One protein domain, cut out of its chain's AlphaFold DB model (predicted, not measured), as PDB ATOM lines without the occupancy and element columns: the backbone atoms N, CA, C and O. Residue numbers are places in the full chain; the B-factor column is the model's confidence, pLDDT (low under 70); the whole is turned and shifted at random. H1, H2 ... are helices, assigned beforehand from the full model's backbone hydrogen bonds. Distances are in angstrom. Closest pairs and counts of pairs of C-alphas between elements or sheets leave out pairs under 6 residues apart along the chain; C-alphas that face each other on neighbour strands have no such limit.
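What this domain is: This is residues 495 to 596 and 637 to 677 of the 677 residues of an uncharacterized protein of Legionella oakridgensis (UniProt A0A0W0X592). Three helices, H1, H2 and H3, stand in a triangle, nearly side by side, and the long H5 packs on H2 to complete a four-helix bundle. H5 runs on past the others, and residues 664 to 677 stick out as an arm; the short H4 lies near H3 and H5. The printed part has 143 residues with five named helices, H1 to H5 in order, and no named strand: all helix. It is only just loose, close to compact, with a radius of gyration of the C-alphas of 17.7 A and spans of 65 by 37 by 22 A.

Where its parts are: Find C-alpha 495 at (110.723, -43.235, 76.969); from there H1 runs 32.9 A to residue 517. H2, residues 525 to 548, covers 35.1 A, and H3, residues 561 to 576, 22.5 A. H4 is residues 586 to 593. H5, residues 637 to 676, runs 59.2 A to C-alpha 676 at (99.544, -46.904, 18.208).

How they stand to each other: Look first at hairpin H1 and H2, which touch at Leu 509 and Ile 534, their closest C-alphas, 6.2 A apart. In hairpin H2 and H3, the closest C-alphas, Ile 534 and Ala 575, are 5.2 A apart. H1 and H3 touch, the same way, at a shallow tilt of 12 degrees; C-alphas 505 and 572 are closest, 6.1 A. H5 touches H2 with residues 638 to 656 alone, opposite ways at 17 degrees, a shallow tilt; C-alphas 540 and 645 are closest, 6.0 A. Hairpin H3 and H4 only just touch, with 3 pairs of C-alphas within 8 A, the closest Leu 563 and Val 589 at 6.7 A. H1 is apart from H4 and H5. Every O i to N i+4 pair is within hydrogen-bond range in H1, H2, H3 and H4; in H5, 32 of 36 are.

The domain as a whole: C-alphas 557 and 677 are farthest apart, 65.0 A. Residues 597 to 636 are not printed; C-alphas 596 and 637 stand 15.2 A apart across this cut. The link from H2 to H3 is long. Mean pLDDT of the printed part is 71.4, and residues 578 to 596 and 652 to 677 are among those under 70.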
ATOM      1  N   PRO A 495     109.506 -43.512  77.731       82.75
ATOM      2  CA  PRO A 495     110.723 -43.235  76.969       82.75
ATOM      3  C   PRO A 495     111.392 -44.488  76.396       82.75
ATOM      4  O   PRO A 495     111.851 -44.465  75.258       82.75
ATOM      5  N   SER A 496     111.392 -45.593  77.150       83.69
ATOM      6  CA  SER A 496     111.958 -46.879  76.720       83.69
ATOM      7  C   SER A 496     111.258 -47.426  75.474       83.69
ATOM      8  O   SER A 496     111.915 -47.873  74.536       83.69
ATOM      9  N   TYR A 497     109.927 -47.323  75.422       86.44
ATOM     10  CA  TYR A 497     109.151 -47.704  74.247       86.44
ATOM     11  C   TYR A 497     109.482 -46.822  73.038       86.44
ATOM     12  O   TYR A 497     109.660 -47.324  71.931       86.44
ATOM     13  N   PHE A 498     109.620 -45.510  73.246       85.94
ATOM     14  CA  PHE A 498     109.972 -44.590  72.169       85.94
ATOM     15  C   PHE A 498     111.354 -44.904  71.581       85.94
ATOM     16  O   PHE A 498     111.492 -45.024  70.365       85.94
ATOM     17  N   ALA A 499     112.362 -45.088  72.440       86.69
ATOM     18  CA  ALA A 499     113.716 -45.452  72.024       86.69
ATOM     19  C   ALA A 499     113.725 -46.757  71.211       86.69
ATOM     20  O   ALA A 499     114.399 -46.850  70.185       86.69
ATOM     21  N   LYS A 500     112.921 -47.741  71.635       90.44
ATOM     22  CA  LYS A 500     112.733 -49.010  70.926       90.44
ATOM     23  C   LYS A 500     112.169 -48.811  69.518       90.44
ATOM     24  O   LYS A 500     112.762 -49.296  68.558       90.44
ATOM     25  N   VAL A 501     111.057 -48.083  69.389       89.31
ATOM     26  CA  VAL A 501     110.410 -47.839  68.089       89.31
ATOM     27  C   VAL A 501     111.326 -47.045  67.161       89.31
ATOM     28  O   VAL A 501     111.400 -47.354  65.973       89.31
ATOM     29  N   LEU A 502     112.060 -46.062  67.685       88.69
ATOM     30  CA  LEU A 502     113.030 -45.297  66.905       88.69
ATOM     31  C   LEU A 502     114.127 -46.210  66.338       88.69
ATOM     32  O   LEU A 502     114.309 -46.248  65.124       88.69
ATOM     33  N   LYS A 503     114.759 -47.029  67.189       91.69
ATOM     34  CA  LYS A 503     115.790 -47.995  66.777       91.69
ATOM     35  C   LYS A 503     115.281 -48.981  65.719       91.69
ATOM     36  O   LYS A 503     115.988 -49.293  64.768       91.69
ATOM     37  N   GLN A 504     114.059 -49.486  65.883       93.06
ATOM     38  CA  GLN A 504     113.451 -50.416  64.928       93.06
ATOM     39  C   GLN A 504     113.183 -49.748  63.572       93.06
ATOM     40  O   GLN A 504     113.493 -50.332  62.540       93.06
ATOM     41  N   ASN A 505     112.669 -48.514  63.544       89.31
ATOM     42  CA  ASN A 505     112.468 -47.799  62.280       89.31
ATOM     43  C   ASN A 505     113.797 -47.415  61.607       89.31
ATOM     44  O   ASN A 505     113.902 -47.532  60.390       89.31
ATOM     45  N   GLU A 506     114.825 -47.028  62.372       91.56
ATOM     46  CA  GLU A 506     116.184 -46.827  61.844       91.56
ATOM     47  C   GLU A 506     116.715 -48.107  61.176       91.56
ATOM     48  O   GLU A 506     117.231 -48.054  60.062       91.56
ATOM     49  N   ALA A 507     116.527 -49.270  61.812       92.50
ATOM     50  CA  ALA A 507     116.937 -50.555  61.251       92.50
ATOM     51  C   ALA A 507     116.205 -50.892  59.938       92.50
ATOM     52  O   ALA A 507     116.854 -51.330  58.991       92.50
ATOM     53  N   LEU A 508     114.890 -50.643  59.852       90.38
ATOM     54  CA  LEU A 508     114.120 -50.846  58.614       90.38
ATOM     55  C   LEU A 508     114.644 -49.974  57.468       90.38
ATOM     56  O   LEU A 508     114.827 -50.457  56.352       90.38
ATOM     57  N   LEU A 509     114.897 -48.692  57.746       89.12
ATOM     58  CA  LEU A 509     115.418 -47.752  56.754       89.12
ATOM     59  C   LEU A 509     116.808 -48.170  56.263       89.12
ATOM     60  O   LEU A 509     117.054 -48.155  55.059       89.12
ATOM     61  N   ASN A 510     117.689 -48.592  57.173       93.12
ATOM     62  CA  ASN A 510     119.027 -49.068  56.821       93.12
ATOM     63  C   ASN A 510     118.974 -50.342  55.973       93.12
ATOM     64  O   ASN A 510     119.629 -50.404  54.937       93.12
ATOM     65  N   GLN A 511     118.145 -51.317  56.357       90.62
ATOM     66  CA  GLN A 511     117.954 -52.551  55.592       90.62
ATOM     67  C   GLN A 511     117.473 -52.249  54.164       90.62
ATOM     68  O   GLN A 511     117.987 -52.817  53.201       90.62
ATOM     69  N   LYS A 512     116.520 -51.318  54.006       88.75
ATOM     70  CA  LYS A 512     116.030 -50.927  52.679       88.75
ATOM     71  C   LYS A 512     117.088 -50.187  51.862       88.75
ATOM     72  O   LYS A 512     117.188 -50.391  50.655       88.75
ATOM     73  N   LEU A 513     117.890 -49.343  52.505       90.75
ATOM     74  CA  LEU A 513     118.988 -48.634  51.855       90.75
ATOM     75  C   LEU A 513     120.053 -49.605  51.324       90.75
ATOM     76  O   LEU A 513     120.516 -49.450  50.195       90.75
ATOM     77  N   GLU A 514     120.408 -50.621  52.111       91.00
ATOM     78  CA  GLU A 514     121.320 -51.694  51.698       91.00
ATOM     79  C   GLU A 514     120.772 -52.475  50.495       91.00
ATOM     80  O   GLU A 514     121.505 -52.697  49.530       91.00
ATOM     81  N   GLU A 515     119.478 -52.819  50.505       89.94
ATOM     82  CA  GLU A 515     118.795 -53.473  49.378       89.94
ATOM     83  C   GLU A 515     118.898 -52.636  48.092       89.94
ATOM     84  O   GLU A 515     119.296 -53.147  47.044       89.94
ATOM     85  N   LEU A 516     118.594 -51.335  48.169       88.25
ATOM     86  CA  LEU A 516     118.629 -50.431  47.014       88.25
ATOM     87  C   LEU A 516     120.053 -50.225  46.481       88.25
ATOM     88  O   LEU A 516     120.259 -50.208  45.267       88.25
ATOM     89  N   HIS A 517     121.048 -50.110  47.364       90.06
ATOM     90  CA  HIS A 517     122.455 -50.010  46.968       90.06
ATOM     91  C   HIS A 517     122.999 -51.295  46.331       90.06
ATOM     92  O   HIS A 517     123.959 -51.223  45.562       90.06
ATOM     93  N   GLY A 518     122.393 -52.448  46.629       89.44
ATOM     94  CA  GLY A 518     122.711 -53.734  46.010       89.44
ATOM     95  C   GLY A 518     122.212 -53.889  44.568       89.44
ATOM     96  O   GLY A 518     122.623 -54.827  43.886       89.44
ATOM     97  N   LEU A 519     121.352 -52.987  44.076       89.06
ATOM     98  CA  LEU A 519     120.835 -53.037  42.705       89.06
ATOM     99  C   LEU A 519     121.919 -52.687  41.658       89.06
ATOM    100  O   LEU A 519     122.820 -51.890  41.942       89.06
ATOM    101  N   PRO A 520     121.835 -53.223  40.421       86.12
ATOM    102  CA  PRO A 520     122.781 -52.905  39.351       86.12
ATOM    103  C   PRO A 520     122.870 -51.401  39.060       86.12
ATOM    104  O   PRO A 520     121.870 -50.683  39.092       86.12
ATOM    105  N   ARG A 521     124.084 -50.925  38.751       86.75
ATOM    106  CA  ARG A 521     124.346 -49.525  38.383       86.75
ATOM    107  C   ARG A 521     124.418 -49.345  36.858       86.75
ATOM    108  O   ARG A 521     124.939 -50.239  36.190       86.75
ATOM    109  N   PRO A 522     123.998 -48.181  36.319       84.44
ATOM    110  CA  PRO A 522     123.455 -47.020  37.034       84.44
ATOM    111  C   PRO A 522     122.033 -47.270  37.551       84.44
ATOM    112  O   PRO A 522     121.226 -47.914  36.887       84.44
ATOM    113  N   HIS A 523     121.733 -46.755  38.745       82.69
ATOM    114  CA  HIS A 523     120.383 -46.818  39.299       82.69
ATOM    115  C   HIS A 523     119.415 -46.016  38.418       82.69
ATOM    116  O   HIS A 523     119.768 -44.944  37.920       82.69
ATOM    117  N   ASN A 524     118.190 -46.518  38.247       82.50
ATOM    118  CA  ASN A 524     117.131 -45.740  37.609       82.50
ATOM    119  C   ASN A 524     116.718 -44.555  38.512       82.50
ATOM    120  O   ASN A 524     117.057 -44.503  39.699       82.50
ATOM    121  N   ARG A 525     115.989 -43.585  37.947       77.50
ATOM    122  CA  ARG A 525     115.575 -42.362  38.660       77.50
ATOM    123  C   ARG A 525     114.763 -42.677  39.925       77.50
ATOM    124  O   ARG A 525     115.046 -42.096  40.966       77.50
ATOM    125  N   PHE A 526     113.855 -43.654  39.856       72.06
ATOM    126  CA  PHE A 526     113.059 -44.116  40.997       72.06
ATOM    127  C   PHE A 526     113.938 -44.592  42.165       72.06
ATOM    128  O   PHE A 526     113.799 -44.116  43.287       72.06
ATOM    129  N   THR A 527     114.909 -45.472  41.908       78.19
ATOM    130  CA  THR A 527     115.849 -45.972  42.920       78.19
ATOM    131  C   THR A 527     116.677 -44.838  43.530       78.19
ATOM    132  O   THR A 527     116.858 -44.806  44.747       78.19
ATOM    133  N   VAL A 528     117.152 -43.883  42.722       77.94
ATOM    134  CA  VAL A 528     117.896 -42.709  43.223       77.94
ATOM    135  C   VAL A 528     117.032 -41.872  44.169       77.94
ATOM    136  O   VAL A 528     117.479 -41.507  45.258       77.94
ATOM    137  N   ASN A 529     115.786 -41.595  43.793       67.69
ATOM    138  CA  ASN A 529     114.869 -40.798  44.602       67.69
ATOM    139  C   ASN A 529     114.423 -41.528  45.872       67.69
ATOM    140  O   ASN A 529     114.347 -40.914  46.940       67.69
ATOM    141  N   HIS A 530     114.226 -42.847  45.796       78.00
ATOM    142  CA  HIS A 530     113.934 -43.690  46.953       78.00
ATOM    143  C   HIS A 530     115.074 -43.630  47.982       78.00
ATOM    144  O   HIS A 530     114.829 -43.390  49.164       78.00
ATOM    145  N   ILE A 531     116.330 -43.726  47.531       81.19
ATOM    146  CA  ILE A 531     117.517 -43.543  48.383       81.19
ATOM    147  C   ILE A 531     117.517 -42.151  49.044       81.19
ATOM    148  O   ILE A 531     117.759 -42.029  50.247       81.19
ATOM    149  N   VAL A 532     117.209 -41.088  48.293       76.12
ATOM    150  CA  VAL A 532     117.119 -39.718  48.836       76.12
ATOM    151  C   VAL A 532     116.013 -39.596  49.891       76.12
ATOM    152  O   VAL A 532     116.231 -38.967  50.931       76.12
ATOM    153  N   ALA A 533     114.844 -40.197  49.661       70.06
ATOM    154  CA  ALA A 533     113.738 -40.198  50.615       70.06
ATOM    155  C   ALA A 533     114.110 -40.915  51.922       70.06
ATOM    156  O   ALA A 533     113.821 -40.404  53.005       70.06
ATOM    157  N   ILE A 534     114.827 -42.041  51.841       78.12
ATOM    158  CA  ILE A 534     115.324 -42.769  53.017       78.12
ATOM    159  C   ILE A 534     116.309 -41.916  53.826       78.12
ATOM    160  O   ILE A 534     116.152 -41.803  55.044       78.12
ATOM    161  N   HIS A 535     117.269 -41.245  53.180       82.12
ATOM    162  CA  HIS A 535     118.194 -40.350  53.886       82.12
ATOM    163  C   HIS A 535     117.465 -39.198  54.595       82.12
ATOM    164  O   HIS A 535     117.792 -38.851  55.731       82.12
ATOM    165  N   LYS A 536     116.435 -38.618  53.966       73.81
ATOM    166  CA  LYS A 536     115.596 -37.591  54.608       73.81
ATOM    167  C   LYS A 536     114.829 -38.141  55.808       73.81
ATOM    168  O   LYS A 536     114.769 -37.481  56.844       73.81
ATOM    169  N   ALA A 537     114.276 -39.347  55.699       74.62
ATOM    170  CA  ALA A 537     113.605 -40.006  56.814       74.62
ATOM    171  C   ALA A 537     114.559 -40.229  57.997       74.62
ATOM    172  O   ALA A 537     114.204 -39.906  59.130       74.62
ATOM    173  N   GLN A 538     115.790 -40.681  57.744       85.00
ATOM    174  CA  GLN A 538     116.821 -40.821  58.780       85.00
ATOM    175  C   GLN A 538     117.133 -39.480  59.467       85.00
ATOM    176  O   GLN A 538     117.220 -39.428  60.693       85.00
ATOM    177  N   GLN A 539     117.230 -38.379  58.713       78.62
ATOM    178  CA  GLN A 539     117.432 -37.040  59.285       78.62
ATOM    179  C   GLN A 539     116.260 -36.592  60.169       78.62
ATOM    180  O   GLN A 539     116.480 -36.006  61.227       78.62
ATOM    181  N   ILE A 540     115.017 -36.869  59.762       74.50
ATOM    182  CA  ILE A 540     113.823 -36.565  60.566       74.50
ATOM    183  C   ILE A 540     113.842 -37.372  61.871       74.50
ATOM    184  O   ILE A 540     113.614 -36.809  62.943       74.50
ATOM    185  N   LEU A 541     114.148 -38.671  61.803       81.75
ATOM    186  CA  LEU A 541     114.262 -39.532  62.984       81.75
ATOM    187  C   LEU A 541     115.360 -39.038  63.937       81.75
ATOM    188  O   LEU A 541     115.121 -38.978  65.144       81.75
ATOM    189  N   ALA A 542     116.511 -38.606  63.416       83.62
ATOM    190  CA  ALA A 542     117.579 -38.005  64.212       83.62
ATOM    191  C   ALA A 542     117.114 -36.724  64.933       83.62
ATOM    192  O   ALA A 542     117.280 -36.613  66.148       83.62
ATOM    193  N   SER A 543     116.426 -35.811  64.234       78.31
ATOM    194  CA  SER A 543     115.859 -34.600  64.849       78.31
ATOM    195  C   SER A 543     114.843 -34.928  65.957       78.31
ATOM    196  O   SER A 543     114.842 -34.294  67.015       78.31
ATOM    197  N   VAL A 544     114.001 -35.952  65.764       79.44
ATOM    198  CA  VAL A 544     113.071 -36.418  66.808       79.44
ATOM    199  C   VAL A 544     113.826 -37.009  68.004       79.44
ATOM    200  O   VAL A 544     113.472 -36.730  69.153       79.44
ATOM    201  N   LYS A 545     114.882 -37.792  67.762       83.81
ATOM    202  CA  LYS A 545     115.729 -38.373  68.814       83.81
ATOM    203  C   LYS A 545     116.370 -37.286  69.674       83.81
ATOM    204  O   LYS A 545     116.249 -37.336  70.892       83.81
ATOM    205  N   GLU A 546     116.971 -36.271  69.060       81.62
ATOM    206  CA  GLU A 546     117.608 -35.147  69.763       81.62
ATOM    207  C   GLU A 546     116.626 -34.286  70.569       81.62
ATOM    208  O   GLU A 546     117.013 -33.624  71.542       81.62
ATOM    209  N   GLN A 547     115.355 -34.250  70.158       77.25
ATOM    210  CA  GLN A 547     114.291 -33.584  70.906       77.25
ATOM    211  C   GLN A 547     113.885 -34.371  72.158       77.25
ATOM    212  O   GLN A 547     113.514 -33.771  73.165       77.25
ATOM    213  N   LEU A 548     113.945 -35.701  72.106       76.00
ATOM    214  CA  LEU A 548     113.439 -36.576  73.164       76.00
ATOM    215  C   LEU A 548     114.509 -37.090  74.116       76.00
ATOM    216  O   LEU A 548     114.173 -37.466  75.238       76.00
ATOM    217  N   PHE A 549     115.766 -37.098  73.690       82.06
ATOM    218  CA  PHE A 549     116.890 -37.617  74.453       82.06
ATOM    219  C   PHE A 549     118.039 -36.604  74.479       82.06
ATOM    220  O   PHE A 549     118.201 -35.794  73.558       82.06
ATOM    221  N   ASP A 550     118.802 -36.582  75.569       80.56
ATOM    222  CA  ASP A 550     120.082 -35.875  75.636       80.56
ATOM    223  C   ASP A 550     121.206 -36.671  74.950       80.56
ATOM    224  O   ASP A 550     120.990 -37.769  74.436       80.56
ATOM    225  N   GLU A 551     122.408 -36.097  74.916       79.12
ATOM    226  CA  GLU A 551     123.592 -36.718  74.302       79.12
ATOM    227  C   GLU A 551     123.998 -38.032  74.990       79.12
ATOM    228  O   GLU A 551     124.610 -38.895  74.366       79.12
ATOM    229  N   ASN A 552     123.594 -38.214  76.251       76.81
ATOM    230  CA  ASN A 552     123.828 -39.422  77.039       76.81
ATOM    231  C   ASN A 552     122.684 -40.446  76.900       76.81
ATOM    232  O   ASN A 552     122.726 -41.505  77.525       76.81
ATOM    233  N   GLY A 553     121.654 -40.150  76.097       73.25
ATOM    234  CA  GLY A 553     120.486 -41.006  75.901       73.25
ATOM    235  C   GLY A 553     119.431 -40.916  77.007       73.25
ATOM    236  O   GLY A 553     118.486 -41.708  77.004       73.25
ATOM    237  N   ASN A 554     119.539 -39.962  77.937       78.94
ATOM    238  CA  ASN A 554     118.535 -39.772  78.978       78.94
ATOM    239  C   ASN A 554     117.290 -39.074  78.413       78.94
ATOM    240  O   ASN A 554     117.418 -38.130  77.626       78.94
ATOM    241  N   PRO A 555     116.075 -39.478  78.823       78.31
ATOM    242  CA  PRO A 555     114.846 -38.837  78.373       78.31
ATOM    243  C   PRO A 555     114.771 -37.368  78.801       78.31
ATOM    244  O   PRO A 555     114.829 -37.058  79.990       78.31
ATOM    245  N   LYS A 556     114.540 -36.470  77.844       74.25
ATOM    246  CA  LYS A 556     114.181 -35.073  78.101       74.25
ATOM    247  C   LYS A 556     112.698 -34.964  78.438       74.25
ATOM    248  O   LYS A 556     111.852 -35.697  77.893       74.25
ATOM    249  N   ALA A 557     112.364 -34.024  79.314       63.97
ATOM    250  CA  ALA A 557     110.978 -33.646  79.498       63.97
ATOM    251  C   ALA A 557     110.465 -33.039  78.173       63.97
ATOM    252  O   ALA A 557     111.156 -32.366  77.413       63.97
ATOM    253  N   SER A 558     109.306 -33.522  77.743       62.34
ATOM    254  CA  SER A 558     108.784 -33.243  76.407       62.34
ATOM    255  C   SER A 558     107.325 -33.656  76.360       62.34
ATOM    256  O   SER A 558     106.948 -34.751  76.787       62.34
ATOM    257  N   SER A 559     106.471 -32.799  75.812       64.00
ATOM    258  CA  SER A 559     105.095 -33.182  75.492       64.00
ATOM    259  C   SER A 559     104.869 -33.265  73.989       64.00
ATOM    260  O   SER A 559     105.686 -32.842  73.174       64.00
ATOM    261  N   GLY A 560     103.763 -33.895  73.597       68.19
ATOM    262  CA  GLY A 560     103.553 -34.292  72.204       68.19
ATOM    263  C   GLY A 560     104.289 -35.580  71.818       68.19
ATOM    264  O   GLY A 560     104.319 -35.897  70.640       68.19
ATOM    265  N   LYS A 561     104.802 -36.365  72.781       75.00
ATOM    266  CA  LYS A 561     105.436 -37.679  72.537       75.00
ATOM    267  C   LYS A 561     104.611 -38.585  71.615       75.00
ATOM    268  O   LYS A 561     105.159 -39.232  70.742       75.00
ATOM    269  N   ARG A 562     103.278 -38.560  71.736       76.75
ATOM    270  CA  ARG A 562     102.371 -39.300  70.836       76.75
ATOM    271  C   ARG A 562     102.464 -38.839  69.378       76.75
ATOM    272  O   ARG A 562     102.529 -39.677  68.495       76.75
ATOM    273  N   LEU A 563     102.509 -37.525  69.150       74.75
ATOM    274  CA  LEU A 563     102.661 -36.942  67.815       74.75
ATOM    275  C   LEU A 563     104.045 -37.258  67.244       74.75
ATOM    276  O   LEU A 563     104.153 -37.653  66.096       74.75
ATOM    277  N   LEU A 564     105.096 -37.154  68.061       76.19
ATOM    278  CA  LEU A 564     106.457 -37.496  67.644       76.19
ATOM    279  C   LEU A 564     106.595 -38.987  67.296       76.19
ATOM    280  O   LEU A 564     107.270 -39.327  66.331       76.19
ATOM    281  N   LEU A 565     105.924 -39.878  68.032       78.06
ATOM    282  CA  LEU A 565     105.908 -41.316  67.742       78.06
ATOM    283  C   LEU A 565     105.181 -41.611  66.422       78.06
ATOM    284  O   LEU A 565     105.612 -42.463  65.643       78.06
ATOM    285  N   GLU A 566     104.096 -40.875  66.169       76.25
ATOM    286  CA  GLU A 566     103.341 -40.916  64.918       76.25
ATOM    287  C   GLU A 566     104.202 -40.431  63.740       76.25
ATOM    288  O   GLU A 566     104.261 -41.110  62.717       76.25
ATOM    289  N   ILE A 567     104.961 -39.337  63.907       76.25
ATOM    290  CA  ILE A 567     105.934 -38.861  62.907       76.25
ATOM    291  C   ILE A 567     106.978 -39.934  62.615       76.25
ATOM    292  O   ILE A 567     107.203 -40.232  61.446       76.25
ATOM    293  N   VAL A 568     107.616 -40.509  63.640       81.25
ATOM    294  CA  VAL A 568     108.667 -41.528  63.458       81.25
ATOM    295  C   VAL A 568     108.135 -42.701  62.642       81.25
ATOM    296  O   VAL A 568     108.755 -43.106  61.662       81.25
ATOM    297  N   SER A 569     106.958 -43.203  63.012       79.06
ATOM    298  CA  SER A 569     106.366 -44.385  62.385       79.06
ATOM    299  C   SER A 569     105.927 -44.115  60.946       79.06
ATOM    300  O   SER A 569     106.250 -44.894  60.050       79.06
ATOM    301  N   HIS A 570     105.234 -43.000  60.695       73.69
ATOM    302  CA  HIS A 570     104.736 -42.682  59.357       73.69
ATOM    303  C   HIS A 570     105.843 -42.203  58.412       73.69
ATOM    304  O   HIS A 570     105.815 -42.546  57.235       73.69
ATOM    305  N   THR A 571     106.831 -41.450  58.906       74.19
ATOM    306  CA  THR A 571     107.983 -41.013  58.096       74.19
ATOM    307  C   THR A 571     108.751 -42.225  57.582       74.19
ATOM    308  O   THR A 571     109.040 -42.306  56.391       74.19
ATOM    309  N   ALA A 572     109.021 -43.195  58.461       78.88
ATOM    310  CA  ALA A 572     109.668 -44.435  58.064       78.88
ATOM    311  C   ALA A 572     108.804 -45.226  57.073       78.88
ATOM    312  O   ALA A 572     109.299 -45.628  56.027       78.88
ATOM    313  N   GLN A 573     107.506 -45.387  57.341       76.62
ATOM    314  CA  GLN A 573     106.601 -46.105  56.439       76.62
ATOM    315  C   GLN A 573     106.546 -45.481  55.033       76.62
ATOM    316  O   GLN A 573     106.609 -46.209  54.045       76.62
ATOM    317  N   MET A 574     106.467 -44.151  54.932       70.69
ATOM    318  CA  MET A 574     106.459 -43.444  53.646       70.69
ATOM    319  C   MET A 574     107.765 -43.623  52.878       70.69
ATOM    320  O   MET A 574     107.744 -43.803  51.666       70.69
ATOM    321  N   ALA A 575     108.901 -43.588  53.576       73.69
ATOM    322  CA  ALA A 575     110.193 -43.812  52.946       73.69
ATOM    323  C   ALA A 575     110.405 -45.277  52.539       73.69
ATOM    324  O   ALA A 575     111.100 -45.535  51.566       73.69
ATOM    325  N   LEU A 576     109.810 -46.244  53.240       75.56
ATOM    326  CA  LEU A 576     109.904 -47.667  52.888       75.56
ATOM    327  C   LEU A 576     109.024 -48.029  51.684       75.56
ATOM    328  O   LEU A 576     109.449 -48.830  50.850       75.56
ATOM    329  N   SER A 577     107.846 -47.410  51.573       70.00
ATOM    330  CA  SER A 577     106.839 -47.712  50.549       70.00
ATOM    331  C   SER A 577     106.354 -46.440  49.833       70.00
ATOM    332  O   SER A 577     105.213 -46.025  50.044       70.00
ATOM    333  N   PRO A 578     107.186 -45.822  48.972       58.06
ATOM    334  CA  PRO A 578     106.892 -44.526  48.348       58.06
ATOM    335  C   PRO A 578     105.653 -44.535  47.433       58.06
ATOM    336  O   PRO A 578     104.965 -43.523  47.329       58.06
ATOM    337  N   ASN A 579     105.318 -45.689  46.844       49.84
ATOM    338  CA  ASN A 579     104.175 -45.850  45.931       49.84
ATOM    339  C   ASN A 579     102.844 -46.098  46.652       49.84
ATOM    340  O   ASN A 579     101.791 -46.166  46.020       49.84
ATOM    341  N   SER A 580     102.882 -46.230  47.978       51.62
ATOM    342  CA  SER A 580     101.694 -46.381  48.804       51.62
ATOM    343  C   SER A 580     101.424 -45.046  49.493       51.62
ATOM    344  O   SER A 580     102.187 -44.675  50.390       51.62
ATOM    345  N   PRO A 581     100.363 -44.298  49.125       43.62
ATOM    346  CA  PRO A 581     100.029 -43.074  49.838       43.62
ATOM    347  C   PRO A 581      99.870 -43.390  51.334       43.62
ATOM    348  O   PRO A 581      99.302 -44.433  51.682       43.62
ATOM    349  N   PRO A 582     100.377 -42.534  52.244       47.38
ATOM    350  CA  PRO A 582     100.203 -42.768  53.667       47.38
ATOM    351  C   PRO A 582      98.706 -42.876  53.963       47.38
ATOM    352  O   PRO A 582      97.920 -42.031  53.538       47.38
ATOM    353  N   ALA A 583      98.310 -43.898  54.723       44.94
ATOM    354  CA  ALA A 583      96.909 -44.137  55.088       44.94
ATOM    355  C   ALA A 583      96.261 -42.964  55.863       44.94
ATOM    356  O   ALA A 583      95.050 -42.945  56.072       44.94
ATOM    357  N   LYS A 584      97.068 -41.991  56.306       58.56
ATOM    358  CA  LYS A 584      96.680 -40.835  57.117       58.56
ATOM    359  C   LYS A 584      97.188 -39.547  56.492       58.56
ATOM    360  O   LYS A 584      98.330 -39.470  56.036       58.56
ATOM    361  N   ASP A 585      96.370 -38.505  56.572       56.72
ATOM    362  CA  ASP A 585      96.797 -37.160  56.213       56.72
ATOM    363  C   ASP A 585      97.743 -36.595  57.284       56.72
ATOM    364  O   ASP A 585      97.327 -36.058  58.313       56.72
ATOM    365  N   LEU A 586      99.049 -36.722  57.037       57.31
ATOM    366  CA  LEU A 586     100.067 -36.213  57.950       57.31
ATOM    367  C   LEU A 586     100.077 -34.681  58.059       57.31
ATOM    368  O   LEU A 586     100.681 -34.155  58.990       57.31
ATOM    369  N   SER A 587      99.394 -33.954  57.164       57.34
ATOM    370  CA  SER A 587      99.281 -32.495  57.275       57.34
ATOM    371  C   SER A 587      98.573 -32.075  58.569       57.34
ATOM    372  O   SER A 587      98.980 -31.099  59.199       57.34
ATOM    373  N   LEU A 588      97.610 -32.877  59.038       62.69
ATOM    374  CA  LEU A 588      96.916 -32.656  60.303       62.69
ATOM    375  C   LEU A 588      97.856 -32.858  61.503       62.69
ATOM    376  O   LEU A 588      97.898 -32.026  62.407       62.69
ATOM    377  N   VAL A 589      98.675 -33.917  61.482       60.41
ATOM    378  CA  VAL A 589      99.677 -34.196  62.531       60.41
ATOM    379  C   VAL A 589     100.683 -33.050  62.637       60.41
ATOM    380  O   VAL A 589     101.007 -32.613  63.740       60.41
ATOM    381  N   LEU A 590     101.142 -32.542  61.490       57.81
ATOM    382  CA  LEU A 590     102.058 -31.405  61.395       57.81
ATOM    383  C   LEU A 590     101.416 -30.103  61.882       57.81
ATOM    384  O   LEU A 590     102.033 -29.389  62.669       57.81
ATOM    385  N   SER A 591     100.156 -29.838  61.529       60.50
ATOM    386  CA  SER A 591      99.440 -28.659  62.034       60.50
ATOM    387  C   SER A 591      99.259 -28.672  63.558       60.50
ATOM    388  O   SER A 591      99.397 -27.636  64.205       60.50
ATOM    389  N   GLU A 592      99.048 -29.846  64.164       66.12
ATOM    390  CA  GLU A 592      98.926 -29.993  65.621       66.12
ATOM    391  C   GLU A 592     100.271 -29.894  66.355       66.12
ATOM    392  O   GLU A 592     100.329 -29.579  67.552       66.12
ATOM    393  N   LEU A 593     101.384 -30.164  65.668       59.19
ATOM    394  CA  LEU A 593     102.719 -29.913  66.209       59.19
ATOM    395  C   LEU A 593     102.997 -28.413  66.354       59.19
ATOM    396  O   LEU A 593     103.691 -28.052  67.309       59.19
ATOM    397  N   GLY A 594     102.411 -27.591  65.475       53.19
ATOM    398  CA  GLY A 594     102.517 -26.128  65.430       53.19
ATOM    399  C   GLY A 594     101.383 -25.339  66.107       53.19
ATOM    400  O   GLY A 594     101.343 -24.117  65.966       53.19
ATOM    401  N   GLU A 595     100.459 -25.985  66.834       58.59
ATOM    402  CA  GLU A 595      99.343 -25.305  67.522       58.59
ATOM    403  C   GLU A 595      99.799 -24.162  68.457       58.59
ATOM    404  O   GLU A 595     100.864 -24.222  69.070       58.59
ATOM    405  N   ASN A 596      98.950 -23.128  68.584       57.06
ATOM    406  CA  ASN A 596      99.230 -21.818  69.195       57.06
ATOM    407  C   ASN A 596     100.121 -21.880  70.469       57.06
ATOM    408  O   ASN A 596      99.623 -22.180  71.565       57.06
ATOM    409  N   ILE A 637     113.294 -23.097  71.426       71.25
ATOM    410  CA  ILE A 637     114.152 -24.176  70.895       71.25
ATOM    411  C   ILE A 637     113.324 -25.372  70.393       71.25
ATOM    412  O   ILE A 637     113.596 -25.931  69.330       71.25
ATOM    413  N   ASN A 638     112.309 -25.805  71.149       68.62
ATOM    414  CA  ASN A 638     111.468 -26.933  70.745       68.62
ATOM    415  C   ASN A 638     110.527 -26.572  69.593       68.62
ATOM    416  O   ASN A 638     110.197 -27.451  68.794       68.62
ATOM    417  N   LEU A 639     110.102 -25.310  69.505       71.06
ATOM    418  CA  LEU A 639     109.283 -24.800  68.411       71.06
ATOM    419  C   LEU A 639     110.079 -24.742  67.099       71.06
ATOM    420  O   LEU A 639     109.594 -25.202  66.065       71.06
ATOM    421  N   GLU A 640     111.316 -24.246  67.155       73.69
ATOM    422  CA  GLU A 640     112.231 -24.189  66.011       73.69
ATOM    423  C   GLU A 640     112.509 -25.594  65.458       73.69
ATOM    424  O   GLU A 640     112.272 -25.858  64.279       73.69
ATOM    425  N   ARG A 641     112.860 -26.548  66.330       71.56
ATOM    426  CA  ARG A 641     113.079 -27.956  65.945       71.56
ATOM    427  C   ARG A 641     111.845 -28.615  65.327       71.56
ATOM    428  O   ARG A 641     111.959 -29.407  64.397       71.56
ATOM    429  N   ARG A 642     110.644 -28.308  65.823       71.19
ATOM    430  CA  ARG A 642     109.393 -28.831  65.239       71.19
ATOM    431  C   ARG A 642     109.120 -28.243  63.861       71.19
ATOM    432  O   ARG A 642     108.684 -28.976  62.980       71.19
ATOM    433  N   THR A 643     109.422 -26.962  63.677       73.62
ATOM    434  CA  THR A 643     109.327 -26.282  62.380       73.62
ATOM    435  C   THR A 643     110.313 -26.889  61.379       73.62
ATOM    436  O   THR A 643     109.971 -27.108  60.216       73.62
ATOM    437  N   GLU A 644     111.517 -27.243  61.833       75.19
ATOM    438  CA  GLU A 644     112.506 -27.966  61.031       75.19
ATOM    439  C   GLU A 644     111.999 -29.360  60.622       75.19
ATOM    440  O   GLU A 644     112.046 -29.704  59.439       75.19
ATOM    441  N   ILE A 645     111.455 -30.141  61.566       68.00
ATOM    442  CA  ILE A 645     110.838 -31.453  61.289       68.00
ATOM    443  C   ILE A 645     109.714 -31.315  60.254       68.00
ATOM    444  O   ILE A 645     109.674 -32.073  59.284       68.00
ATOM    445  N   GLU A 646     108.823 -30.337  60.428       67.88
ATOM    446  CA  GLU A 646     107.721 -30.074  59.500       67.88
ATOM    447  C   GLU A 646     108.225 -29.720  58.096       67.88
ATOM    448  O   GLU A 646     107.717 -30.247  57.104       67.88
ATOM    449  N   THR A 647     109.247 -28.870  58.005       71.81
ATOM    450  CA  THR A 647     109.836 -28.440  56.731       71.81
ATOM    451  C   THR A 647     110.487 -29.611  55.999       71.81
ATOM    452  O   THR A 647     110.175 -29.853  54.831       71.81
ATOM    453  N   LYS A 648     111.329 -30.393  56.694       71.12
ATOM    454  CA  LYS A 648     111.974 -31.597  56.139       71.12
ATOM    455  C   LYS A 648     110.944 -32.614  55.659       71.12
ATOM    456  O   LYS A 648     111.105 -33.207  54.593       71.12
ATOM    457  N   PHE A 649     109.870 -32.796  56.426       63.44
ATOM    458  CA  PHE A 649     108.804 -33.711  56.056       63.44
ATOM    459  C   PHE A 649     108.050 -33.245  54.802       63.44
ATOM    460  O   PHE A 649     107.849 -34.045  53.887       63.44
ATOM    461  N   LYS A 650     107.645 -31.967  54.725       67.25
ATOM    462  CA  LYS A 650     106.962 -31.416  53.539       67.25
ATOM    463  C   LYS A 650     107.818 -31.583  52.283       67.25
ATOM    464  O   LYS A 650     107.319 -32.077  51.281       67.25
ATOM    465  N   ASP A 651     109.111 -31.279  52.373       70.56
ATOM    466  CA  ASP A 651     110.072 -31.467  51.281       70.56
ATOM    467  C   ASP A 651     110.261 -32.953  50.900       70.56
ATOM    468  O   ASP A 651     110.436 -33.288  49.731       70.56
ATOM    469  N   MET A 652     110.219 -33.893  51.852       68.00
ATOM    470  CA  MET A 652     110.204 -35.332  51.535       68.00
ATOM    471  C   MET A 652     108.924 -35.731  50.784       68.00
ATOM    472  O   MET A 652     109.003 -36.419  49.770       68.00
ATOM    473  N   LYS A 653     107.757 -35.277  51.256       64.38
ATOM    474  CA  LYS A 653     106.450 -35.598  50.666       64.38
ATOM    475  C   LYS A 653     106.303 -35.046  49.249       64.38
ATOM    476  O   LYS A 653     105.868 -35.789  48.379       64.38
ATOM    477  N   THR A 654     106.669 -33.785  49.012       66.88
ATOM    478  CA  THR A 654     106.568 -33.156  47.684       66.88
ATOM    479  C   THR A 654     107.346 -33.944  46.636       66.88
ATOM    480  O   THR A 654     106.779 -34.282  45.605       66.88
ATOM    481  N   LYS A 655     108.588 -34.349  46.939       66.44
ATOM    482  CA  LYS A 655     109.405 -35.147  46.010       66.44
ATOM    483  C   LYS A 655     108.766 -36.495  45.672       66.44
ATOM    484  O   LYS A 655     108.721 -36.876  44.514       66.44
ATOM    485  N   LEU A 656     108.200 -37.177  46.670       62.28
ATOM    486  CA  LEU A 656     107.479 -38.435  46.446       62.28
ATOM    487  C   LEU A 656     106.190 -38.244  45.618       62.28
ATOM    488  O   LEU A 656     105.814 -39.129  44.856       62.28
ATOM    489  N   GLN A 657     105.497 -37.107  45.757       60.75
ATOM    490  CA  GLN A 657     104.243 -36.822  45.043       60.75
ATOM    491  C   GLN A 657     104.445 -36.357  43.595       60.75
ATOM    492  O   GLN A 657     103.648 -36.729  42.737       60.75
ATOM    493  N   GLU A 658     105.485 -35.565  43.318       61.69
ATOM    494  CA  GLU A 658     105.860 -35.149  41.957       61.69
ATOM    495  C   GLU A 658     106.134 -36.372  41.055       61.69
ATOM    496  O   GLU A 658     105.810 -36.363  39.871       61.69
ATOM    497  N   GLU A 659     106.628 -37.468  41.634       54.53
ATOM    498  CA  GLU A 659     106.989 -38.694  40.914       54.53
ATOM    499  C   GLU A 659     105.805 -39.610  40.610       54.53
ATOM    500  O   GLU A 659     105.728 -40.145  39.508       54.53
ATOM    501  N   HIS A 660     104.840 -39.743  41.525       51.47
ATOM    502  CA  HIS A 660     103.639 -40.550  41.269       51.47
ATOM    503  C   HIS A 660     102.832 -40.017  40.069       51.47
ATOM    504  O   HIS A 660     102.190 -40.780  39.352       51.47
ATOM    505  N   ILE A 661     102.891 -38.701  39.837       52.06
ATOM    506  CA  ILE A 661     102.241 -38.027  38.709       52.06
ATOM    507  C   ILE A 661     103.036 -38.243  37.406       52.06
ATOM    508  O   ILE A 661     102.433 -38.504  36.364       52.06
ATOM    509  N   GLU A 662     104.373 -38.185  37.441       51.78
ATOM    510  CA  GLU A 662     105.229 -38.439  36.266       51.78
ATOM    511  C   GLU A 662     105.245 -39.926  35.849       51.78
ATOM    512  O   GLU A 662     105.212 -40.219  34.655       51.78
ATOM    513  N   GLU A 663     105.235 -40.869  36.798       51.94
ATOM    514  CA  GLU A 663     105.240 -42.319  36.531       51.94
ATOM    515  C   GLU A 663     103.916 -42.786  35.903       51.94
ATOM    516  O   GLU A 663     103.936 -43.476  34.884       51.94
ATOM    517  N   GLN A 664     102.769 -42.304  36.408       52.00
ATOM    518  CA  GLN A 664     101.458 -42.535  35.781       52.00
ATOM    519  C   GLN A 664     101.374 -41.942  34.371       52.00
ATOM    520  O   GLN A 664     100.751 -42.536  33.494       52.00
ATOM    521  N   SER A 665     102.012 -40.790  34.140       51.47
ATOM    522  CA  SER A 665     102.056 -40.141  32.823       51.47
ATOM    523  C   SER A 665     102.929 -40.926  31.835       51.47
ATOM    524  O   SER A 665     102.515 -41.161  30.704       51.47
ATOM    525  N   SER A 666     104.092 -41.411  32.285       52.97
ATOM    526  CA  SER A 666     105.011 -42.272  31.526       52.97
ATOM    527  C   SER A 666     104.397 -43.637  31.187       52.97
ATOM    528  O   SER A 666     104.524 -44.116  30.060       52.97
ATOM    529  N   GLU A 667     103.707 -44.283  32.135       52.59
ATOM    530  CA  GLU A 667     102.981 -45.532  31.876       52.59
ATOM    531  C   GLU A 667     101.845 -45.318  30.871       52.59
ATOM    532  O   GLU A 667     101.724 -46.109  29.928       52.59
ATOM    533  N   LEU A 668     101.067 -44.232  31.002       50.31
ATOM    534  CA  LEU A 668     100.035 -43.867  30.026       50.31
ATOM    535  C   LEU A 668     100.631 -43.655  28.630       50.31
ATOM    536  O   LEU A 668     100.091 -44.182  27.659       50.31
ATOM    537  N   GLU A 669     101.742 -42.921  28.523       50.28
ATOM    538  CA  GLU A 669     102.437 -42.666  27.258       50.28
ATOM    539  C   GLU A 669     102.997 -43.954  26.643       50.28
ATOM    540  O   GLU A 669     102.831 -44.179  25.444       50.28
ATOM    541  N   SER A 670     103.583 -44.853  27.441       51.78
ATOM    542  CA  SER A 670     104.076 -46.148  26.947       51.78
ATOM    543  C   SER A 670     102.941 -47.057  26.462       51.78
ATOM    544  O   SER A 670     103.065 -47.704  25.422       51.78
ATOM    545  N   THR A 671     101.799 -47.040  27.159       49.84
ATOM    546  CA  THR A 671     100.609 -47.827  26.810       49.84
ATOM    547  C   THR A 671      99.952 -47.271  25.548       49.84
ATOM    548  O   THR A 671      99.566 -48.030  24.666       49.84
ATOM    549  N   LEU A 672      99.894 -45.945  25.403       47.03
ATOM    550  CA  LEU A 672      99.446 -45.271  24.182       47.03
ATOM    551  C   LEU A 672     100.381 -45.548  22.998       47.03
ATOM    552  O   LEU A 672      99.901 -45.765  21.890       47.03
ATOM    553  N   THR A 673     101.693 -45.612  23.222       51.97
ATOM    554  CA  THR A 673     102.672 -45.914  22.164       51.97
ATOM    555  C   THR A 673     102.561 -47.367  21.688       51.97
ATOM    556  O   THR A 673     102.633 -47.610  20.489       51.97
ATOM    557  N   LEU A 674     102.294 -48.316  22.596       47.41
ATOM    558  CA  LEU A 674     102.045 -49.736  22.291       47.41
ATOM    559  C   LEU A 674     100.694 -50.012  21.612       47.41
ATOM    560  O   LEU A 674     100.536 -51.045  20.974       47.41
ATOM    561  N   VAL A 675      99.715 -49.118  21.769       49.62
ATOM    562  CA  VAL A 675      98.399 -49.208  21.108       49.62
ATOM    563  C   VAL A 675      98.407 -48.525  19.729       49.62
ATOM    564  O   VAL A 675      97.537 -48.796  18.903       49.62
ATOM    565  N   ILE A 676      99.381 -47.644  19.473       48.56
ATOM    566  CA  ILE A 676      99.544 -46.904  18.208       48.56
ATOM    567  C   ILE A 676     100.607 -47.548  17.286       48.56
ATOM    568  O   ILE A 676     100.636 -47.242  16.092       48.56
ATOM    569  N   SER A 677     101.438 -48.464  17.800       39.22
ATOM    570  CA  SER A 677     102.306 -49.374  17.026       39.22
ATOM    571  C   SER A 677     101.606 -50.686  16.703       39.22
ATOM    572  O   SER A 677     101.774 -51.179  15.566       39.22
TER     573      SER A 677